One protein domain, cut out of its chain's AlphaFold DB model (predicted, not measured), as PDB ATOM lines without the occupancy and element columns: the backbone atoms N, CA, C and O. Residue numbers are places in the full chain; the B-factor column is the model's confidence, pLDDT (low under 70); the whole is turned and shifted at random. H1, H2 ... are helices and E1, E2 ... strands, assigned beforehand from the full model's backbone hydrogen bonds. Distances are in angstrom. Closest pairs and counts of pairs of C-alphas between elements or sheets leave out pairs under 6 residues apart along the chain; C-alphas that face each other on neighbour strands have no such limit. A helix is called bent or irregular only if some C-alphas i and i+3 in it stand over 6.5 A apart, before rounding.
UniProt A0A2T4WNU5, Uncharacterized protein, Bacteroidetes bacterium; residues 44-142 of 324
ATOM      1  N   VAL A  44      29.069   1.473 -13.894       91.38
ATOM      2  CA  VAL A  44      30.051   1.909 -14.892       91.38
ATOM      3  C   VAL A  44      29.584   1.453 -16.266       91.38
ATOM      4  O   VAL A  44      29.317   0.271 -16.481       91.38
ATOM      5  N   PHE A  45      29.485   2.399 -17.189       91.56
ATOM      6  CA  PHE A  45      29.026   2.172 -18.549       91.56
ATOM      7  C   PHE A  45      30.135   2.513 -19.536       91.56
ATOM      8  O   PHE A  45      30.782   3.552 -19.428       91.56
ATOM      9  N   TYR A  46      30.305   1.653 -20.532       89.56
ATOM     10  CA  TYR A  46      31.174   1.895 -21.677       89.56
ATOM     11  C   TYR A  46      30.262   2.166 -22.877       89.56
ATOM     12  O   TYR A  46      29.487   1.269 -23.219       89.56
ATOM     13  N   PRO A  47      30.317   3.350 -23.521       77.81
ATOM     14  CA  PRO A  47      29.381   3.728 -24.583       77.81
ATOM     15  C   PRO A  47      29.283   2.726 -25.739       77.81
ATOM     16  O   PRO A  47      28.236   2.606 -26.359       77.81
ATOM     17  N   SER A  48      30.352   1.967 -26.000       80.12
ATOM     18  CA  SER A  48      30.385   0.909 -27.017       80.12
ATOM     19  C   SER A  48      29.679  -0.393 -26.614       80.12
ATOM     20  O   SER A  48      29.497  -1.264 -27.461       80.12
ATOM     21  N   GLN A  49      29.314  -0.556 -25.342       83.50
ATOM     22  CA  GLN A  49      28.741  -1.786 -24.795       83.50
ATOM     23  C   GLN A  49      27.301  -1.586 -24.336       83.50
ATOM     24  O   GLN A  49      26.426  -2.335 -24.748       83.50
ATOM     25  N   ASN A  50      27.068  -0.605 -23.460       84.50
ATOM     26  CA  ASN A  50      25.774  -0.347 -22.836       84.50
ATOM     27  C   ASN A  50      25.683   1.110 -22.380       84.50
ATOM     28  O   ASN A  50      26.685   1.713 -21.991       84.50
ATOM     29  N   LEU A  51      24.460   1.641 -22.345       89.31
ATOM     30  CA  LEU A  51      24.159   2.986 -21.854       89.31
ATOM     31  C   LEU A  51      23.174   2.940 -20.675       89.31
ATOM     32  O   LEU A  51      22.394   1.983 -20.566       89.31
ATOM     33  N   PRO A  52      23.179   3.966 -19.801       91.19
ATOM     34  CA  PRO A  52      22.179   4.110 -18.752       91.19
ATOM     35  C   PRO A  52      20.762   4.085 -19.331       91.19
ATOM     36  O   PRO A  52      20.497   4.669 -20.379       91.19
ATOM     37  N   GLN A  53      19.842   3.414 -18.637       91.00
ATOM     38  CA  GLN A  53      18.456   3.235 -19.099       91.00
ATOM     39  C   GLN A  53      17.474   4.247 -18.495       91.00
ATOM     40  O   GLN A  53      16.317   4.315 -18.903       91.00
ATOM     41  N   GLN A  54      17.925   5.059 -17.540       93.69
ATOM     42  CA  GLN A  54      17.115   6.082 -16.881       93.69
ATOM     43  C   GLN A  54      17.736   7.465 -17.052       93.69
ATOM     44  O   GLN A  54      18.957   7.571 -17.063       93.69
ATOM     45  N   ASP A  55      16.908   8.510 -17.145       95.62
ATOM     46  CA  ASP A  55      17.374   9.897 -17.257       95.62
ATOM     47  C   ASP A  55      18.313  10.270 -16.101       95.62
ATOM     48  O   ASP A  55      18.031   9.994 -14.925       95.62
ATOM     49  N   TYR A  56      19.396  10.967 -16.430       95.31
ATOM     50  CA  TYR A  56      20.419  11.351 -15.467       95.31
ATOM     51  C   TYR A  56      20.888  12.795 -15.661       95.31
ATOM     52  O   TYR A  56      20.811  13.360 -16.747       95.31
ATOM     53  N   MET A  57      21.356  13.386 -14.567       94.38
ATOM     54  CA  MET A  57      22.169  14.593 -14.544       94.38
ATOM     55  C   MET A  57      23.621  14.178 -14.779       94.38
ATOM     56  O   MET A  57      24.197  13.463 -13.955       94.38
ATOM     57  N   GLN A  58      24.187  14.580 -15.910       92.81
ATOM     58  CA  GLN A  58      25.583  14.352 -16.257       92.81
ATOM     59  C   GLN A  58      26.455  15.467 -15.688       92.81
ATOM     60  O   GLN A  58      26.076  16.635 -15.731       92.81
ATOM     61  N   LEU A  59      27.620  15.093 -15.168       89.38
ATOM     62  CA  LEU A  59      28.625  16.032 -14.689       89.38
ATOM     63  C   LEU A  59      29.731  16.224 -15.714       89.38
ATOM     64  O   LEU A  59      29.835  15.480 -16.698       89.38
ATOM     65  N   ASP A  60      30.568  17.212 -15.427       86.12
ATOM     66  CA  ASP A  60      31.769  17.483 -16.194       86.12
ATOM     67  C   ASP A  60      32.686  16.262 -16.267       86.12
ATOM     68  O   ASP A  60      32.631  15.324 -15.469       86.12
ATOM     69  N   GLU A  61      33.514  16.266 -17.301       88.38
ATOM     70  CA  GLU A  61      34.474  15.205 -17.531       88.38
ATOM     71  C   GLU A  61      35.601  15.226 -16.505       88.38
ATOM     72  O   GLU A  61      36.108  16.278 -16.116       88.38
ATOM     73  N   GLU A  62      36.017  14.031 -16.104       87.56
ATOM     74  CA  GLU A  62      37.030  13.826 -15.090       87.56
ATOM     75  C   GLU A  62      38.032  12.747 -15.482       87.56
ATOM     76  O   GLU A  62      37.783  11.888 -16.335       87.56
ATOM     77  N   TYR A  63      39.176  12.793 -14.798       86.25
ATOM     78  CA  TYR A  63      40.300  11.899 -15.009       86.25
ATOM     79  C   TYR A  63      40.692  11.234 -13.693       86.25
ATOM     80  O   TYR A  63      40.868  11.901 -12.674       86.25
ATOM     81  N   LEU A  64      40.858   9.917 -13.724       82.62
ATOM     82  CA  LEU A  64      41.381   9.131 -12.616       82.62
ATOM     83  C   LEU A  64      42.713   8.511 -13.034       82.62
ATOM     84  O   LEU A  64      42.767   7.773 -14.016       82.62
ATOM     85  N   ASN A  65      43.765   8.804 -12.269       81.94
ATOM     86  CA  ASN A  65      45.055   8.125 -12.351       81.94
ATOM     87  C   ASN A  65      45.281   7.344 -11.055       81.94
ATOM     88  O   ASN A  65      45.157   7.900  -9.963       81.94
ATOM     89  N   THR A  66      45.558   6.049 -11.159       80.19
ATOM     90  CA  THR A  66      45.630   5.160  -9.998       80.19
ATOM     91  C   THR A  66      46.563   3.983 -10.247       80.19
ATOM     92  O   THR A  66      46.716   3.528 -11.379       80.19
ATOM     93  N   SER A  67      47.161   3.462  -9.178       78.62
ATOM     94  CA  SER A  67      47.936   2.221  -9.212       78.62
ATOM     95  C   SER A  67      47.083   0.957  -9.071       78.62
ATOM     96  O   SER A  67      47.562  -0.154  -9.293       78.62
ATOM     97  N   GLU A  68      45.808   1.110  -8.721       79.56
ATOM     98  CA  GLU A  68      44.863   0.007  -8.583       79.56
ATOM     99  C   GLU A  68      44.126  -0.288  -9.895       79.56
ATOM    100  O   GLU A  68      43.970   0.606 -10.726       79.56
ATOM    101  N   PRO A  69      43.583  -1.507 -10.085       82.00
ATOM    102  CA  PRO A  69      42.791  -1.827 -11.265       82.00
ATOM    103  C   PRO A  69      41.668  -0.811 -11.501       82.00
ATOM    104  O   PRO A  69      40.789  -0.616 -10.655       82.00
ATOM    105  N   GLY A  70      41.679  -0.207 -12.691       76.62
ATOM    106  CA  GLY A  70      40.820   0.916 -13.060       76.62
ATOM    107  C   GLY A  70      39.346   0.819 -12.615       76.62
ATOM    108  O   GLY A  70      38.866   1.742 -11.955       76.62
ATOM    109  N   PRO A  71      38.619  -0.286 -12.890       80.75
ATOM    110  CA  PRO A  71      37.217  -0.416 -12.488       80.75
ATOM    111  C   PRO A  71      36.985  -0.370 -10.970       80.75
ATOM    112  O   PRO A  71      35.997   0.205 -10.523       80.75
ATOM    113  N   GLN A  72      37.887  -0.950 -10.170       82.31
ATOM    114  CA  GLN A  72      37.763  -0.970  -8.706       82.31
ATOM    115  C   GLN A  72      38.026   0.415  -8.116       82.31
ATOM    116  O   GLN A  72      37.274   0.887  -7.261       82.31
ATOM    117  N   ALA A  73      39.061   1.091  -8.616       83.38
ATOM    118  CA  ALA A  73      39.390   2.443  -8.198       83.38
ATOM    119  C   ALA A  73      38.277   3.434  -8.566       83.38
ATOM    120  O   ALA A  73      37.866   4.227  -7.720       83.38
ATOM    121  N   LEU A  74      37.738   3.340  -9.788       86.38
ATOM    122  CA  LEU A  74      36.608   4.156 -10.230       86.38
ATOM    123  C   LEU A  74      35.365   3.883  -9.381       86.38
ATOM    124  O   LEU A  74      34.712   4.816  -8.931       86.38
ATOM    125  N   PHE A  75      35.057   2.616  -9.099       86.12
ATOM    126  CA  PHE A  75      33.939   2.257  -8.230       86.12
ATOM    127  C   PHE A  75      34.048   2.896  -6.840       86.12
ATOM    128  O   PHE A  75      33.074   3.465  -6.336       86.12
ATOM    129  N   ARG A  76      35.235   2.831  -6.222       82.50
ATOM    130  CA  ARG A  76      35.493   3.458  -4.922       82.50
ATOM    131  C   ARG A  76      35.351   4.975  -5.005       82.50
ATOM    132  O   ARG A  76      34.735   5.560  -4.122       82.50
ATOM    133  N   GLU A  77      35.884   5.591  -6.057       81.25
ATOM    134  CA  GLU A  77      35.803   7.038  -6.276       81.25
ATOM    135  C   GLU A  77      34.346   7.506  -6.414       81.25
ATOM    136  O   GLU A  77      33.923   8.429  -5.717       81.25
ATOM    137  N   LEU A  78      33.548   6.822  -7.238       85.38
ATOM    138  CA  LEU A  78      32.121   7.108  -7.400       85.38
ATOM    139  C   LEU A  78      31.353   6.897  -6.089       85.38
ATOM    140  O   LEU A  78      30.568   7.760  -5.704       85.38
ATOM    141  N   SER A  79      31.619   5.803  -5.368       81.00
ATOM    142  CA  SER A  79      30.982   5.516  -4.073       81.00
ATOM    143  C   SER A  79      31.312   6.580  -3.025       81.00
ATOM    144  O   SER A  79      30.419   7.066  -2.336       81.00
ATOM    145  N   ALA A  80      32.579   6.992  -2.932       73.75
ATOM    146  CA  ALA A  80      33.028   8.017  -1.989       73.75
ATOM    147  C   ALA A  80      32.381   9.384  -2.254       73.75
ATOM    148  O   ALA A  80      32.226  10.193  -1.344       73.75
ATOM    149  N   ARG A  81      31.993   9.633  -3.506       75.44
ATOM    150  CA  ARG A  81      31.318  10.853  -3.966       75.44
ATOM    151  C   ARG A  81      29.811  10.701  -4.065       75.44
ATOM    152  O   ARG A  81      29.126  11.591  -4.570       75.44
ATOM    153  N   ASN A  82      29.311   9.561  -3.601       80.31
ATOM    154  CA  ASN A  82      27.913   9.202  -3.614       80.31
ATOM    155  C   ASN A  82      27.294   9.133  -5.020       80.31
ATOM    156  O   ASN A  82      26.091   9.262  -5.141       80.31
ATOM    157  N   LEU A  83      28.049   8.994  -6.107       86.94
ATOM    158  CA  LEU A  83      27.542   9.071  -7.488       86.94
ATOM    159  C   LEU A  83      26.811   7.790  -7.921       86.94
ATOM    160  O   LEU A  83      27.120   6.704  -7.441       86.94
ATOM    161  N   ASP A  84      25.842   7.902  -8.838       92.38
ATOM    162  CA  ASP A  84      25.082   6.731  -9.318       92.38
ATOM    163  C   ASP A  84      25.845   5.917 -10.360       92.38
ATOM    164  O   ASP A  84      25.588   4.725 -10.541       92.38
ATOM    165  N   GLY A  85      26.792   6.548 -11.045       93.38
ATOM    166  CA  GLY A  85      27.589   5.878 -12.048       93.38
ATOM    167  C   GLY A  85      28.478   6.813 -12.844       93.38
ATOM    168  O   GLY A  85      28.611   7.998 -12.531       93.38
ATOM    169  N   ALA A  86      29.092   6.249 -13.879       94.38
ATOM    170  CA  ALA A  86      29.910   6.973 -14.837       94.38
ATOM    171  C   ALA A  86      29.815   6.380 -16.243       94.38
ATOM    172  O   ALA A  86      29.680   5.167 -16.412       94.38
ATOM    173  N   LEU A  87      29.953   7.247 -17.245       93.38
ATOM    174  CA  LEU A  87      30.264   6.877 -18.623       93.38
ATOM    175  C   LEU A  87      31.782   6.939 -18.823       93.38
ATOM    176  O   LEU A  87      32.364   8.007 -18.655       93.38
ATOM    177  N   VAL A  88      32.422   5.828 -19.184       93.25
ATOM    178  CA  VAL A  88      33.868   5.749 -19.441       93.25
ATOM    179  C   VAL A  88      34.135   5.890 -20.934       93.25
ATOM    180  O   VAL A  88      33.692   5.060 -21.725       93.25
ATOM    181  N   TYR A  89      34.882   6.924 -21.318       90.38
ATOM    182  CA  TYR A  89      35.200   7.217 -22.721       90.38
ATOM    183  C   TYR A  89      36.535   6.629 -23.147       90.38
ATOM    184  O   TYR A  89      36.683   6.166 -24.275       90.38
ATOM    185  N   HIS A  90      37.506   6.656 -22.239       89.62
ATOM    186  CA  HIS A  90      38.853   6.206 -22.515       89.62
ATOM    187  C   HIS A  90      39.453   5.558 -21.272       89.62
ATOM    188  O   HIS A  90      39.249   6.020 -20.147       89.62
ATOM    189  N   GLN A  91      40.186   4.474 -21.497       88.62
ATOM    190  CA  GLN A  91      40.944   3.783 -20.474       88.62
ATOM    191  C   GLN A  91      42.287   3.378 -21.069       88.62
ATOM    192  O   GLN A  91      42.323   2.766 -22.136       88.62
ATOM    193  N   ASP A  92      43.359   3.698 -20.356       89.25
ATOM    194  CA  ASP A  92      44.718   3.323 -20.723       89.25
ATOM    195  C   ASP A  92      45.441   2.691 -19.532       89.25
ATOM    196  O   ASP A  92      45.072   2.871 -18.366       89.25
ATOM    197  N   TYR A  93      46.469   1.912 -19.838       89.00
ATOM    198  CA  TYR A  93      47.291   1.210 -18.873       89.00
ATOM    199  C   TYR A  93      48.757   1.335 -19.268       89.00
ATOM    200  O   TYR A  93      49.157   1.000 -20.381       89.00
ATOM    201  N   SER A  94      49.574   1.752 -18.307       86.12
ATOM    202  CA  SER A  94      51.023   1.767 -18.449       86.12
ATOM    203  C   SER A  94      51.678   1.053 -17.276       86.12
ATOM    204  O   SER A  94      51.181   1.081 -16.148       86.12
ATOM    205  N   SER A  95      52.822   0.433 -17.536       85.31
ATOM    206  CA  SER A  95      53.684  -0.120 -16.497       85.31
ATOM    207  C   SER A  95      55.124   0.297 -16.728       85.31
ATOM    208  O   SER A  95      55.576   0.331 -17.871       85.31
ATOM    209  N   HIS A  96      55.843   0.583 -15.649       80.69
ATOM    210  CA  HIS A  96      57.269   0.890 -15.685       80.69
ATOM    211  C   HIS A  96      57.979   0.243 -14.494       80.69
ATOM    212  O   HIS A  96      57.356  -0.053 -13.475       80.69
ATOM    213  N   GLU A  97      59.279  -0.002 -14.630       79.12
ATOM    214  CA  GLU A  97      60.106  -0.398 -13.491       79.12
ATOM    215  C   GLU A  97      60.330   0.821 -12.594       79.12
ATOM    216  O   GLU A  97      60.756   1.880 -13.058       79.12
ATOM    217  N   ALA A  98      60.014   0.670 -11.311       72.75
ATOM    218  CA  ALA A  98      60.229   1.667 -10.279       72.75
ATOM    219  C   ALA A  98      61.177   1.100  -9.221       72.75
ATOM    220  O   ALA A  98      61.174  -0.099  -8.932       72.75
ATOM    221  N   THR A  99      61.992   1.975  -8.641       69.62
ATOM    222  CA  THR A  99      62.904   1.640  -7.547       69.62
ATOM    223  C   THR A  99      62.536   2.465  -6.330       69.62
ATOM    224  O   THR A  99      62.548   3.694  -6.397       69.62
ATOM    225  N   GLU A 100      62.238   1.801  -5.221       66.38
ATOM    226  CA  GLU A 100      62.046   2.458  -3.930       66.38
ATOM    227  C   GLU A 100      63.255   2.176  -3.042       66.38
ATOM    228  O   GLU A 100      63.706   1.034  -2.908       66.38
ATOM    229  N   GLU A 101      63.814   3.249  -2.490       61.94
ATOM    230  CA  GLU A 101      64.910   3.177  -1.534       61.94
ATOM    231  C   GLU A 101      64.378   2.555  -0.244       61.94
ATOM    232  O   GLU A 101      63.484   3.102   0.407       61.94
ATOM    233  N   ILE A 102      64.922   1.402   0.138       58.38
ATOM    234  CA  ILE A 102      64.611   0.805   1.429       58.38
ATOM    235  C   ILE A 102      65.349   1.649   2.459       58.38
ATOM    236  O   ILE A 102      66.520   1.400   2.735       58.38
ATOM    237  N   GLN A 103      64.693   2.665   3.024       54.22
ATOM    238  CA  GLN A 103      65.296   3.385   4.140       54.22
ATOM    239  C   GLN A 103      65.519   2.383   5.279       54.22
ATOM    240  O   GLN A 103      64.543   1.849   5.823       54.22
ATOM    241  N   PRO A 104      66.773   2.109   5.685       52.56
ATOM    242  CA  PRO A 104      66.997   1.426   6.943       52.56
ATOM    243  C   PRO A 104      66.365   2.318   8.009       52.56
ATOM    244  O   PRO A 104      66.536   3.539   7.956       52.56
ATOM    245  N   GLY A 105      65.621   1.747   8.963       54.25
ATOM    246  CA  GLY A 105      65.043   2.538  10.051       54.25
ATOM    247  C   GLY A 105      66.105   3.494  10.603       54.25
ATOM    248  O   GLY A 105      67.229   3.060  10.850       54.25
ATOM    249  N   LEU A 106      65.782   4.787  10.723       53.62
ATOM    250  CA  LEU A 106      66.745   5.888  10.920       53.62
ATOM    251  C   LEU A 106      67.819   5.582  11.987       53.62
ATOM    252  O   LEU A 106      68.980   5.961  11.858       53.62
ATOM    253  N   LEU A 107      67.430   4.840  13.028       50.00
ATOM    254  CA  LEU A 107      68.292   4.395  14.119       50.00
ATOM    255  C   LEU A 107      69.372   3.384  13.675       50.00
ATOM    256  O   LEU A 107      70.513   3.488  14.107       50.00
ATOM    257  N   SER A 108      69.047   2.440  12.792       55.97
ATOM    258  CA  SER A 108      69.969   1.440  12.236       55.97
ATOM    259  C   SER A 108      71.024   2.072  11.326       55.97
ATOM    260  O   SER A 108      72.188   1.685  11.391       55.97
ATOM    261  N   TYR A 109      70.638   3.076  10.529       57.97
ATOM    262  CA  TYR A 109      71.565   3.813   9.664       57.97
ATOM    263  C   TYR A 109      72.517   4.701  10.477       57.97
ATOM    264  O   TYR A 109      73.725   4.678  10.255       57.97
ATOM    265  N   VAL A 110      71.999   5.422  11.483       55.62
ATOM    266  CA  VAL A 110      72.819   6.252  12.386       55.62
ATOM    267  C   VAL A 110      73.797   5.399  13.202       55.62
ATOM    268  O   VAL A 110      74.951   5.790  13.365       55.62
ATOM    269  N   ILE A 111      73.379   4.220  13.677       57.34
ATOM    270  CA  ILE A 111      74.265   3.289  14.393       57.34
ATOM    271  C   ILE A 111      75.320   2.689  13.447       57.34
ATOM    272  O   ILE A 111      76.484   2.615  13.827       57.34
ATOM    273  N   ALA A 112      74.969   2.309  12.215       57.44
ATOM    274  CA  ALA A 112      75.939   1.774  11.255       57.44
ATOM    275  C   ALA A 112      76.984   2.828  10.833       57.44
ATOM    276  O   ALA A 112      78.179   2.541  10.852       57.44
ATOM    277  N   ALA A 113      76.555   4.062  10.549       58.91
ATOM    278  CA  ALA A 113      77.439   5.155  10.138       58.91
ATOM    279  C   ALA A 113      78.352   5.679  11.268       58.91
ATOM    280  O   ALA A 113      79.409   6.240  10.991       58.91
ATOM    281  N   ALA A 114      77.965   5.514  12.539       60.06
ATOM    282  CA  ALA A 114      78.766   5.949  13.688       60.06
ATOM    283  C   ALA A 114      79.822   4.921  14.138       60.06
ATOM    284  O   ALA A 114      80.742   5.284  14.872       60.06
ATOM    285  N   VAL A 115      79.682   3.648  13.747       60.31
ATOM    286  CA  VAL A 115      80.476   2.531  14.302       60.31
ATOM    287  C   VAL A 115      81.290   1.790  13.224       60.31
ATOM    288  O   VAL A 115      82.197   1.035  13.561       60.31
ATOM    289  N   SER A 116      81.025   2.029  11.935       59.38
ATOM    290  CA  SER A 116      81.670   1.352  10.802       59.38
ATOM    291  C   SER A 116      82.069   2.346   9.704       59.38
ATOM    292  O   SER A 116      81.287   3.228   9.359       59.38
ATOM    293  N   SER A 117      83.267   2.195   9.121       56.88
ATOM    294  CA  SER A 117      83.664   2.893   7.881       56.88
ATOM    295  C   SER A 117      82.966   2.338   6.635       56.88
ATOM    296  O   SER A 117      82.968   2.989   5.594       56.88
ATOM    297  N   ASP A 118      82.351   1.162   6.760       57.44
ATOM    298  CA  ASP A 118      81.525   0.529   5.741       57.44
ATOM    299  C   ASP A 118      80.062   0.836   6.075       57.44
ATOM    300  O   ASP A 118      79.385   0.074   6.776       57.44
ATOM    301  N   ALA A 119      79.589   2.010   5.651       55.50
ATOM    302  CA  ALA A 119      78.163   2.301   5.660       55.50
ATOM    303  C   ALA A 119      77.483   1.372   4.635       55.50
ATOM    304  O   ALA A 119      77.970   1.280   3.507       55.50
ATOM    305  N   PRO A 120      76.396   0.663   4.990       56.16
ATOM    306  CA  PRO A 120      75.693  -0.174   4.028       56.16
ATOM    307  C   PRO A 120      75.189   0.700   2.876       56.16
ATOM    308  O   PRO A 120      74.530   1.714   3.116       56.16
ATOM    309  N   GLU A 121      75.514   0.316   1.638       57.69
ATOM    310  CA  GLU A 121      74.933   0.958   0.460       57.69
ATOM    311  C   GLU A 121      73.401   0.862   0.542       57.69
ATOM    312  O   GLU A 121      72.879  -0.176   0.971       57.69
ATOM    313  N   PRO A 122      72.668   1.925   0.169       55.78
ATOM    314  CA  PRO A 122      71.215   1.875   0.136       55.78
ATOM    315  C   PRO A 122      70.777   0.715  -0.762       55.78
ATOM    316  O   PRO A 122      71.155   0.633  -1.932       55.78
ATOM    317  N   SER A 123      69.999  -0.209  -0.201       57.69
ATOM    318  CA  SER A 123      69.376  -1.276  -0.971       57.69
ATOM    319  C   SER A 123      68.085  -0.751  -1.590       57.69
ATOM    320  O   SER A 123      67.258  -0.122  -0.929       57.69
ATOM    321  N   TYR A 124      67.911  -1.005  -2.883       60.16
ATOM    322  CA  TYR A 124      66.713  -0.624  -3.622       60.16
ATOM    323  C   TYR A 124      65.916  -1.880  -3.949       60.16
ATOM    324  O   TYR A 124      66.471  -2.848  -4.472       60.16
ATOM    325  N   ASN A 125      64.613  -1.852  -3.681       66.12
ATOM    326  CA  ASN A 125      63.704  -2.838  -4.252       66.12
ATOM    327  C   ASN A 125      63.238  -2.322  -5.611       66.12
ATOM    328  O   ASN A 125      62.659  -1.236  -5.695       66.12
ATOM    329  N   SER A 126      63.470  -3.101  -6.664       68.62
ATOM    330  CA  SER A 126      62.806  -2.892  -7.946       68.62
ATOM    331  C   SER A 126      61.442  -3.577  -7.934       68.62
ATOM    332  O   SER A 126      61.301  -4.727  -7.515       68.62
ATOM    333  N   TYR A 127      60.416  -2.868  -8.388       75.62
ATOM    334  CA  TYR A 127      59.084  -3.418  -8.607       75.62
ATOM    335  C   TYR A 127      58.478  -2.844  -9.884       75.62
ATOM    336  O   TYR A 127      58.886  -1.796 -10.383       75.62
ATOM    337  N   THR A 128      57.487  -3.540 -10.435       79.44
ATOM    338  CA  THR A 128      56.716  -3.021 -11.563       79.44
ATOM    339  C   THR A 128      55.614  -2.120 -11.027       79.44
ATOM    340  O   THR A 128      54.675  -2.584 -10.380       79.44
ATOM    341  N   ALA A 129      55.730  -0.821 -11.282       80.06
ATOM    342  CA  ALA A 129      54.669   0.129 -11.009       80.06
ATOM    343  C   ALA A 129      53.631   0.057 -12.132       80.06
ATOM    344  O   ALA A 129      53.962   0.160 -13.315       80.06
ATOM    345  N   HIS A 130      52.369  -0.109 -11.751       82.56
ATOM    346  CA  HIS A 130      51.221  -0.100 -12.651       82.56
ATOM    347  C   HIS A 130      50.502   1.241 -12.522       82.56
ATOM    348  O   HIS A 130      50.265   1.681 -11.403       82.56
ATOM    349  N   ASN A 131      50.141   1.865 -13.641       85.38
ATOM    350  CA  ASN A 131      49.345   3.089 -13.679       85.38
ATOM    351  C   ASN A 131      48.179   2.905 -14.649       85.38
ATOM    352  O   ASN A 131      48.382   2.611 -15.830       85.38
ATOM    353  N   TYR A 132      46.970   3.112 -14.149       86.44
ATOM    354  CA  TYR A 132      45.730   3.081 -14.910       86.44
ATOM    355  C   TYR A 132      45.198   4.501 -15.057       86.44
ATOM    356  O   TYR A 132      45.050   5.216 -14.065       86.44
ATOM    357  N   TYR A 133      44.860   4.875 -16.288       88.00
ATOM    358  CA  TYR A 133      44.263   6.160 -16.624       88.00
ATOM    359  C   TYR A 133      42.830   5.938 -17.091       88.00
ATOM    360  O   TYR A 133      42.587   5.113 -17.968       88.00
ATOM    361  N   ILE A 134      41.875   6.661 -16.514       88.25
ATOM    362  CA  ILE A 134      40.465   6.597 -16.904       88.25
ATOM    363  C   ILE A 134      39.944   8.009 -17.129       88.25
ATOM    364  O   ILE A 134      40.016   8.839 -16.227       88.25
ATOM    365  N   GLN A 135      39.357   8.245 -18.298       91.56
ATOM    366  CA  GLN A 135      38.572   9.435 -18.615       91.56
ATOM    367  C   GLN A 135      37.088   9.070 -18.593       91.56
ATOM    368  O   GLN A 135      36.647   8.154 -19.301       91.56
ATOM    369  N   TYR A 136      36.308   9.774 -17.779       92.25
ATOM    370  CA  TYR A 136      34.907   9.440 -17.546       92.25
ATOM    371  C   TYR A 136      34.046  10.676 -17.276       92.25
ATOM    372  O   TYR A 136      34.548  11.724 -16.891       92.25
ATOM    373  N   ARG A 137      32.727  10.551 -17.462       92.31
ATOM    374  CA  ARG A 137      31.738  11.530 -16.987       92.31
ATOM    375  C   ARG A 137      30.848  10.881 -15.936       92.31
ATOM    376  O   ARG A 137      30.095   9.963 -16.283       92.31
ATOM    377  N   PRO A 138      30.931  11.319 -14.676       92.25
ATOM    378  CA  PRO A 138      30.043  10.849 -13.637       92.25
ATOM    379  C   PRO A 138      28.610  11.341 -13.853       92.25
ATOM    380  O   PRO A 138      28.362  12.328 -14.550       92.25
ATOM    381  N   PHE A 139      27.649  10.646 -13.251       93.19
ATOM    382  CA  PHE A 139      26.253  11.057 -13.301       93.19
ATOM    383  C   PHE A 139      25.466  10.696 -12.041       93.19
ATOM    384  O   PHE A 139      25.865   9.864 -11.218       93.19
ATOM    385  N   ILE A 140      24.301  11.333 -11.933       93.50
ATOM    386  CA  ILE A 140      23.279  11.086 -10.919       93.50
ATOM    387  C   ILE A 140      21.946  10.834 -11.610       93.50
ATOM    388  O   ILE A 140      21.524  11.629 -12.446       93.50
ATOM    389  N   TYR A 141      21.235   9.774 -11.243       95.00
ATOM    390  CA  TYR A 141      19.896   9.539 -11.767       95.00
ATOM    391  C   TYR A 141      18.925  10.616 -11.282       95.00
ATOM    392  O   TYR A 141      18.842  10.915 -10.089       95.00
ATOM    393  N   LEU A 142      18.127  11.166 -12.201       94.94
ATOM    394  CA  LEU A 142      17.257  12.303 -11.885       94.94
ATOM    395  C   LEU A 142      16.214  12.002 -10.807       94.94
ATOM    396  O   LEU A 142      15.801  12.913 -10.099       94.94
TER     397      LEU A 142
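What this domain is: This is residues 44 to 142 of the 324 residues of an uncharacterized protein of Bacteroidetes bacterium (UniProt A0A2T4WNU5). Two long antiparallel strands, E3 and E4, run side by side as a bent, twisted ribbon; E1 and E2 add short edges to one end part of it, where H1 also packs, and H2 makes a small head beyond the other end. The printed part has 99 residues, with named elements in the order E1, E2, H1, E3, H2, E4. The four strands form a branched antiparallel sheet, and the class is mixed, helices and strands. The whole is extended, a rod spanning 71 by 24 by 18 A, with a radius of gyration of the C-alphas of 22.1 A.

How they stand to each other: E4, residues 124 to 141, has three neighbours in the twisted sheet. On one side is E3, residues 85 to 101, antiparallel at 166 degrees, with N 94 and O 131 2.9 A apart, within hydrogen-bond range. On the other side are E2, residues 62 to 66, with N 64 to O 134 at 2.9 A, and E1, residues 56 to 58, with N 57 to O 140 at 2.8 A. E3 bends by 88 degrees at residue 89. H1, residues 70 to 80, is on the sheet; its closest C-alphas to E4 are Gly 70 and Tyr 132, 5.7 A. H2, residues 106 to 115, is not on the sheet and is apart from H1. In H1 and H2 every O i to N i+4 pair is within range.

Where its parts are: E1 begins at C-alpha 56 (20.419, 11.351, -15.467). E3 spans 38.9 A, H1 15.3 A and H2 14.5 A. E4 spans 48.6 A, ending at C-alpha 141 (19.896, 9.539, -11.767).

The domain as a whole: The farthest C-alphas, Asp 55 and Ser 117, are 71.2 A apart. The printed part has no cut, and no link is long. Residues 113 to 118 stand free. Residues 99 to 126 have pLDDT under 70.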